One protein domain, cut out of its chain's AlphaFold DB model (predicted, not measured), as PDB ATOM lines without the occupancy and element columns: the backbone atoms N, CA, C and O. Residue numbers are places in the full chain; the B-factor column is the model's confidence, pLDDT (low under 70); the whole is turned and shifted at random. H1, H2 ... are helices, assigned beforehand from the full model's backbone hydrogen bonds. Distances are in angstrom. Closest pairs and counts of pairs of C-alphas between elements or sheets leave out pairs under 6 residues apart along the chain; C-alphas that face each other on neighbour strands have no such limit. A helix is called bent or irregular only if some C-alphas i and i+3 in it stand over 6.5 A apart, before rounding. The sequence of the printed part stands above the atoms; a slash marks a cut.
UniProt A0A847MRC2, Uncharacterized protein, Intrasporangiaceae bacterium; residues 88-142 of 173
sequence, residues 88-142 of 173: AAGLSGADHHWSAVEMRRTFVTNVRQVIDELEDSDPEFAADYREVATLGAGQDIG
ATOM      1  N   ALA A  88      26.050   7.572  21.923       91.94
ATOM      2  CA  ALA A  88      25.854   6.488  22.882       91.94
ATOM      3  C   ALA A  88      26.520   5.175  22.431       91.94
ATOM      4  O   ALA A  88      27.190   4.516  23.226       91.94
ATOM      5  N   ALA A  89      26.397   4.799  21.153       90.25
ATOM      6  CA  ALA A  89      27.090   3.631  20.603       90.25
ATOM      7  C   ALA A  89      28.618   3.826  20.609       90.25
ATOM      8  O   ALA A  89      29.368   2.904  20.936       90.25
ATOM      9  N   GLY A  90      29.062   5.053  20.319       89.88
ATOM     10  CA  GLY A  90      30.451   5.485  20.395       89.88
ATOM     11  C   GLY A  90      31.051   5.316  21.787       89.88
ATOM     12  O   GLY A  90      32.108   4.713  21.913       89.88
ATOM     13  N   LEU A  91      30.380   5.782  22.840       87.00
ATOM     14  CA  LEU A  91      30.910   5.738  24.208       87.00
ATOM     15  C   LEU A  91      30.717   4.386  24.907       87.00
ATOM     16  O   LEU A  91      31.581   3.977  25.675       87.00
ATOM     17  N   SER A  92      29.637   3.659  24.610       85.69
ATOM     18  CA  SER A  92      29.330   2.369  25.256       85.69
ATOM     19  C   SER A  92      30.213   1.201  24.815       85.69
ATOM     20  O   SER A  92      30.172   0.142  25.434       85.69
ATOM     21  N   GLY A  93      30.982   1.352  23.734       88.19
ATOM     22  CA  GLY A  93      31.755   0.246  23.167       88.19
ATOM     23  C   GLY A  93      31.089  -0.449  21.983       88.19
ATOM     24  O   GLY A  93      31.769  -1.207  21.301       88.19
ATOM     25  N   ALA A  94      29.808  -0.176  21.704       91.31
ATOM     26  CA  ALA A  94      29.064  -0.830  20.624       91.31
ATOM     27  C   ALA A  94      29.571  -0.455  19.219       91.31
ATOM     28  O   ALA A  94      29.466  -1.245  18.283       91.31
ATOM     29  N   ASP A  95      30.125   0.749  19.062       90.19
ATOM     30  CA  ASP A  95      30.800   1.172  17.841       90.19
ATOM     31  C   ASP A  95      32.309   0.894  17.935       90.19
ATOM     32  O   ASP A  95      33.025   1.469  18.764       90.19
ATOM     33  N   HIS A  96      32.793   0.004  17.070       92.19
ATOM     34  CA  HIS A  96      34.193  -0.425  17.020       92.19
ATOM     35  C   HIS A  96      35.023   0.309  15.964       92.19
ATOM     36  O   HIS A  96      36.209   0.018  15.801       92.19
ATOM     37  N   HIS A  97      34.432   1.253  15.232       94.44
ATOM     38  CA  HIS A  97      35.183   2.052  14.274       94.44
ATOM     39  C   HIS A  97      36.280   2.857  14.986       94.44
ATOM     40  O   HIS A  97      36.084   3.336  16.107       94.44
ATOM     41  N   TRP A  98      37.423   3.057  14.321       95.31
ATOM     42  CA  TRP A  98      38.603   3.697  14.920       95.31
ATOM     43  C   TRP A  98      38.271   5.047  15.567       95.31
ATOM     44  O   TRP A  98      38.734   5.337  16.663       95.31
ATOM     45  N   SER A  99      37.399   5.837  14.936       95.06
ATOM     46  CA  SER A  99      37.002   7.152  15.444       95.06
ATOM     47  C   SER A  99      36.264   7.069  16.786       95.06
ATOM     48  O   SER A  99      36.442   7.938  17.630       95.06
ATOM     49  N   ALA A 100      35.449   6.031  17.001       92.12
ATOM     50  CA  ALA A 100      34.746   5.801  18.263       92.12
ATOM     51  C   ALA A 100      35.696   5.270  19.346       92.12
ATOM     52  O   ALA A 100      35.635   5.710  20.492       92.12
ATOM     53  N   VAL A 101      36.607   4.367  18.973       90.31
ATOM     54  CA  VAL A 101      37.644   3.840  19.874       90.31
ATOM     55  C   VAL A 101      38.551   4.964  20.378       90.31
ATOM     56  O   VAL A 101      38.757   5.084  21.582       90.31
ATOM     57  N   GLU A 102      39.053   5.811  19.480       90.25
ATOM     58  CA  GLU A 102      39.895   6.956  19.840       90.25
ATOM     59  C   GLU A 102      39.131   7.978  20.692       90.25
ATOM     60  O   GLU A 102      39.654   8.434  21.702       90.25
ATOM     61  N   MET A 103      37.864   8.273  20.374       89.88
ATOM     62  CA  MET A 103      37.045   9.165  21.207       89.88
ATOM     63  C   MET A 103      36.856   8.637  22.632       89.88
ATOM     64  O   MET A 103      36.981   9.405  23.586       89.88
ATOM     65  N   ARG A 104      36.617   7.329  22.803       89.56
ATOM     66  CA  ARG A 104      36.565   6.712  24.139       89.56
ATOM     67  C   ARG A 104      37.893   6.827  24.870       89.56
ATOM     68  O   ARG A 104      37.895   7.164  26.047       89.56
ATOM     69  N   ARG A 105      39.014   6.577  24.186       85.69
ATOM     70  CA  ARG A 105      40.354   6.715  24.778       85.69
ATOM     71  C   ARG A 105      40.605   8.136  25.267       85.69
ATOM     72  O   ARG A 105      41.026   8.308  26.409       85.69
ATOM     73  N   THR A 106      40.303   9.141  24.445       85.31
ATOM     74  CA  THR A 106      40.421  10.554  24.829       85.31
ATOM     75  C   THR A 106      39.546  10.871  26.036       85.31
ATOM     76  O   THR A 106      40.022  11.477  26.990       85.31
ATOM     77  N   PHE A 107      38.290  10.414  26.042       84.25
ATOM     78  CA  PHE A 107      37.378  10.640  27.162       84.25
ATOM     79  C   PHE A 107      37.902  10.026  28.468       84.25
ATOM     80  O   PHE A 107      38.001  10.720  29.475       84.25
ATOM     81  N   VAL A 108      38.306   8.752  28.439       83.69
ATOM     82  CA  VAL A 108      38.878   8.054  29.602       83.69
ATOM     83  C   VAL A 108      40.148   8.747  30.098       83.69
ATOM     84  O   VAL A 108      40.313   8.921  31.301       83.69
ATOM     85  N   THR A 109      41.016   9.186  29.185       82.44
ATOM     86  CA  THR A 109      42.260   9.889  29.536       82.44
ATOM     87  C   THR A 109      41.964  11.217  30.230       82.44
ATOM     88  O   THR A 109      42.527  11.486  31.288       82.44
ATOM     89  N   ASN A 110      41.039  12.014  29.689       82.31
ATOM     90  CA  ASN A 110      40.657  13.297  30.280       82.31
ATOM     91  C   ASN A 110      40.032  13.111  31.669       82.31
ATOM     92  O   ASN A 110      40.380  13.826  32.603       82.31
ATOM     93  N   VAL A 111      39.139  12.127  31.824       84.25
ATOM     94  CA  VAL A 111      38.537  11.804  33.127       84.25
ATOM     95  C   VAL A 111      39.609  11.360  34.120       84.25
ATOM     96  O   VAL A 111      39.586  11.800  35.266       84.25
ATOM     97  N   ARG A 112      40.572  10.530  33.696       82.88
ATOM     98  CA  ARG A 112      41.656  10.097  34.581       82.88
ATOM     99  C   ARG A 112      42.520  11.267  35.029       82.88
ATOM    100  O   ARG A 112      42.815  11.341  36.212       82.88
ATOM    101  N   GLN A 113      42.855  12.188  34.128       80.19
ATOM    102  CA  GLN A 113      43.627  13.375  34.483       80.19
ATOM    103  C   GLN A 113      42.922  14.208  35.562       80.19
ATOM    104  O   GLN A 113      43.553  14.604  36.534       80.19
ATOM    105  N   VAL A 114      41.609  14.421  35.434       86.44
ATOM    106  CA  VAL A 114      40.833  15.143  36.456       86.44
ATOM    107  C   VAL A 114      40.844  14.395  37.790       86.44
ATOM    108  O   VAL A 114      40.984  15.016  38.839       86.44
ATOM    109  N   ILE A 115      40.721  13.066  37.771       84.25
ATOM    110  CA  ILE A 115      40.801  12.248  38.989       84.25
ATOM    111  C   ILE A 115      42.190  12.349  39.623       84.25
ATOM    112  O   ILE A 115      42.265  12.543  40.828       84.25
ATOM    113  N   ASP A 116      43.267  12.261  38.840       81.31
ATOM    114  CA  ASP A 116      44.642  12.406  39.335       81.31
ATOM    115  C   ASP A 116      44.848  13.782  39.993       81.31
ATOM    116  O   ASP A 116      45.370  13.876  41.101       81.31
ATOM    117  N   GLU A 117      44.367  14.851  39.351       85.88
ATOM    118  CA  GLU A 117      44.420  16.214  39.893       85.88
ATOM    119  C   GLU A 117      43.624  16.353  41.204       85.88
ATOM    120  O   GLU A 117      44.057  17.049  42.129       85.88
ATOM    121  N   LEU A 118      42.476  15.679  41.316       88.12
ATOM    122  CA  LEU A 118      41.678  15.643  42.543       88.12
ATOM    123  C   LEU A 118      42.345  14.806  43.640       88.12
ATOM    124  O   LEU A 118      42.389  15.249  44.781       88.12
ATOM    125  N   GLU A 119      42.912  13.641  43.315       85.88
ATOM    126  CA  GLU A 119      43.646  12.815  44.281       85.88
ATOM    127  C   GLU A 119      44.868  13.553  44.857       85.88
ATOM    128  O   GLU A 119      45.187  13.391  46.037       85.88
ATOM    129  N   ASP A 120      45.539  14.375  44.044       87.12
ATOM    130  CA  ASP A 120      46.697  15.168  44.467       87.12
ATOM    131  C   ASP A 120      46.311  16.404  45.298       87.12
ATOM    132  O   ASP A 120      47.067  16.825  46.183       87.12
ATOM    133  N   SER A 121      45.157  17.013  45.016       93.00
ATOM    134  CA  SER A 121      44.717  18.258  45.662       93.00
ATOM    135  C   SER A 121      43.813  18.050  46.879       93.00
ATOM    136  O   SER A 121      43.800  18.908  47.767       93.00
ATOM    137  N   ASP A 122      43.113  16.918  46.957       93.19
ATOM    138  CA  ASP A 122      42.154  16.588  48.007       93.19
ATOM    139  C   ASP A 122      42.402  15.172  48.577       93.19
ATOM    140  O   ASP A 122      41.948  14.160  48.032       93.19
ATOM    141  N   PRO A 123      43.113  15.076  49.718       88.38
ATOM    142  CA  PRO A 123      43.369  13.802  50.380       88.38
ATOM    143  C   PRO A 123      42.116  13.089  50.916       88.38
ATOM    144  O   PRO A 123      42.169  11.872  51.096       88.38
ATOM    145  N   GLU A 124      41.028  13.814  51.211       90.19
ATOM    146  CA  GLU A 124      39.759  13.221  51.664       90.19
ATOM    147  C   GLU A 124      39.064  12.543  50.479       90.19
ATOM    148  O   GLU A 124      38.750  11.355  50.553       90.19
ATOM    149  N   PHE A 125      38.984  13.235  49.336       88.56
ATOM    150  CA  PHE A 125      38.540  12.635  48.075       88.56
ATOM    151  C   PHE A 125      39.370  11.402  47.701       88.56
ATOM    152  O   PHE A 125      38.808  10.372  47.333       88.56
ATOM    153  N   ALA A 126      40.701  11.469  47.809       84.75
ATOM    154  CA  ALA A 126      41.571  10.343  47.475       84.75
ATOM    155  C   ALA A 126      41.299   9.108  48.354       84.75
ATOM    156  O   ALA A 126      41.352   7.975  47.867       84.75
ATOM    157  N   ALA A 127      41.020   9.311  49.645       84.12
ATOM    158  CA  ALA A 127      40.687   8.228  50.565       84.12
ATOM    159  C   ALA A 127      39.348   7.575  50.187       84.12
ATOM    160  O   ALA A 127      39.305   6.358  49.987       84.12
ATOM    161  N   ASP A 128      38.306   8.387  49.999       85.50
ATOM    162  CA  ASP A 128      36.963   7.926  49.641       85.50
ATOM    163  C   ASP A 128      36.945   7.242  48.266       85.50
ATOM    164  O   ASP A 128      36.393   6.151  48.096       85.50
ATOM    165  N   TYR A 129      37.604   7.844  47.271       81.44
ATOM    166  CA  TYR A 129      37.705   7.296  45.922       81.44
ATOM    167  C   TYR A 129      38.409   5.938  45.918       81.44
ATOM    168  O   TYR A 129      37.918   5.003  45.288       81.44
ATOM    169  N   ARG A 130      39.526   5.785  46.645       78.12
ATOM    170  CA  ARG A 130      40.251   4.505  46.727       78.12
ATOM    171  C   ARG A 130      39.464   3.441  47.478       78.12
ATOM    172  O   ARG A 130      39.517   2.277  47.083       78.12
ATOM    173  N   GLU A 131      38.722   3.808  48.520       77.62
ATOM    174  CA  GLU A 131      37.815   2.880  49.202       77.62
ATOM    175  C   GLU A 131      36.742   2.357  48.235       77.62
ATOM    176  O   GLU A 131      36.564   1.146  48.092       77.62
ATOM    177  N   VAL A 132      36.087   3.240  47.478       74.12
ATOM    178  CA  VAL A 132      35.044   2.848  46.516       74.12
ATOM    179  C   VAL A 132      35.619   2.087  45.314       74.12
ATOM    180  O   VAL A 132      35.039   1.088  44.882       74.12
ATOM    181  N   ALA A 133      36.773   2.507  44.793       65.31
ATOM    182  CA  ALA A 133      37.437   1.869  43.659       65.31
ATOM    183  C   ALA A 133      37.917   0.448  43.979       65.31
ATOM    184  O   ALA A 133      37.834  -0.436  43.126       65.31
ATOM    185  N   THR A 134      38.365   0.199  45.213       53.34
ATOM    186  CA  THR A 134      38.806  -1.135  45.656       53.34
ATOM    187  C   THR A 134      37.646  -2.081  45.985       53.34
ATOM    188  O   THR A 134      37.791  -3.295  45.840       53.34
ATOM    189  N   LEU A 135      36.467  -1.569  46.359       45.03
ATOM    190  CA  LEU A 135      35.277  -2.392  46.633       45.03
ATOM    191  C   LEU A 135      34.602  -2.957  45.365       45.03
ATOM    192  O   LEU A 135      33.779  -3.868  45.465       45.03
ATOM    193  N   GLY A 136      34.978  -2.483  44.172       44.56
ATOM    194  CA  GLY A 136      34.524  -2.999  42.872       44.56
ATOM    195  C   GLY A 136      35.360  -4.152  42.295       44.56
ATOM    196  O   GLY A 136      35.258  -4.434  41.101       44.56
ATOM    197  N   ALA A 137      36.218  -4.791  43.100       44.03
ATOM    198  CA  ALA A 137      37.322  -5.627  42.625       44.03
ATOM    199  C   ALA A 137      36.912  -6.875  41.816       44.03
ATOM    200  O   ALA A 137      36.716  -7.977  42.332       44.03
ATOM    201  N   GLY A 138      36.905  -6.676  40.501       40.81
ATOM    202  CA  GLY A 138      37.501  -7.566  39.503       40.81
ATOM    203  C   GLY A 138      38.307  -6.813  38.432       40.81
ATOM    204  O   GLY A 138      38.977  -7.454  37.629       40.81
ATOM    205  N   GLN A 139      38.260  -5.476  38.416       41.91
ATOM    206  CA  GLN A 139      39.080  -4.609  37.571       41.91
ATOM    207  C   GLN A 139      39.518  -3.411  38.412       41.91
ATOM    208  O   GLN A 139      38.671  -2.765  39.033       41.91
ATOM    209  N   ASP A 140      40.820  -3.131  38.447       39.69
ATOM    210  CA  ASP A 140      41.319  -1.899  39.049       39.69
ATOM    211  C   ASP A 140      40.748  -0.725  38.254       39.69
ATOM    212  O   ASP A 140      40.958  -0.619  37.041       39.69
ATOM    213  N   ILE A 141      40.040   0.183  38.930       40.97
ATOM    214  CA  ILE A 141      39.702   1.494  38.368       40.97
ATOM    215  C   ILE A 141      41.021   2.283  38.292       40.97
ATOM    216  O   ILE A 141      41.360   3.080  39.157       40.97
ATOM    217  N   GLY A 142      41.814   1.960  37.273       41.00
ATOM    218  CA  GLY A 142      43.224   2.321  37.122       41.00
ATOM    219  C   GLY A 142      43.890   1.527  35.991       41.00
ATOM    220  O   GLY A 142      44.651   2.098  35.217       41.00
TER     221      GLY A 142
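AT A GLANCE: This is residues 88 to 142 of the 173 residues of an uncharacterized protein of Intrasporangiaceae bacterium (UniProt A0A847MRC2). One long straight helix, H2, makes the longest axis of an open, angular model: the short helix H1 packs on H2 near its first residue, and past the last residue of H2 the backbone turns a corner into H3, which folds back from it like the shorter arm of a V. The middle between H1 and H3 is empty, and after H3 a tail without a named element, residues 136 to 142, turns back towards H2; residues 134 to 140, of which 134 and 135 belong to H3, stick out free. The printed part has 55 residues with three named helices, in the order H1, H2, H3, and no named strand, and its class is all helix. It is loose, with a radius of gyration of the C-alphas of 13.9 A, and elongated, with spans of 39 by 24 by 15 A.

HOW THE PARTS SIT: The printed part begins with H1, residues 88 to 92, which touches H2, residues 98 to 121. The closest C-alphas of the two are those of Gly 90 and Ala 100, 4.8 A apart, and H2 touches H1 with residues 100 to 104 alone. H3, residues 123 to 135, and H2 touch only at the corner by their link, with residues 118 to 120 of H2 and residues 125 to 126 of H3. Their closest C-alphas are those of Glu 119 and Ala 126, 4.5 A apart. H2 and H3 run opposite ways at a steep tilt of 50 degrees, with their centres 17.9 A apart. H1 and H3 are apart. In H1, H2 and H3 every O i to N i+4 pair is within hydrogen-bond range.

IN THESE COORDINATES: H1 has five residues, Ala 88 to Ser 92, and its first C-alpha is at (25.854, 6.488, 22.882). H2 runs from Trp 98, with its C-alpha at (38.603, 3.697, 14.920), to Ser 121, with its C-alpha at (44.717, 18.258, 45.662), and measures 34.6 A from first to last C-alpha. H3 runs from Pro 123 to Leu 135, over 18.5 A, and its last C-alpha is at (35.277, -2.392, 46.633). No helix is bent.

THE WHOLE: The two C-alphas farthest apart are those of His 97 and Glu 124, 39.3 A, while the first and last printed C-alphas, of Ala 88 and Gly 142, are 22.8 A apart. The printed part has no cut. The link from H1 to H2, with five residues, is tight, and so is the link from H2 to H3, with one residue. The mean pLDDT of the printed part is 79.4, and residues 133 to 142 are under 70.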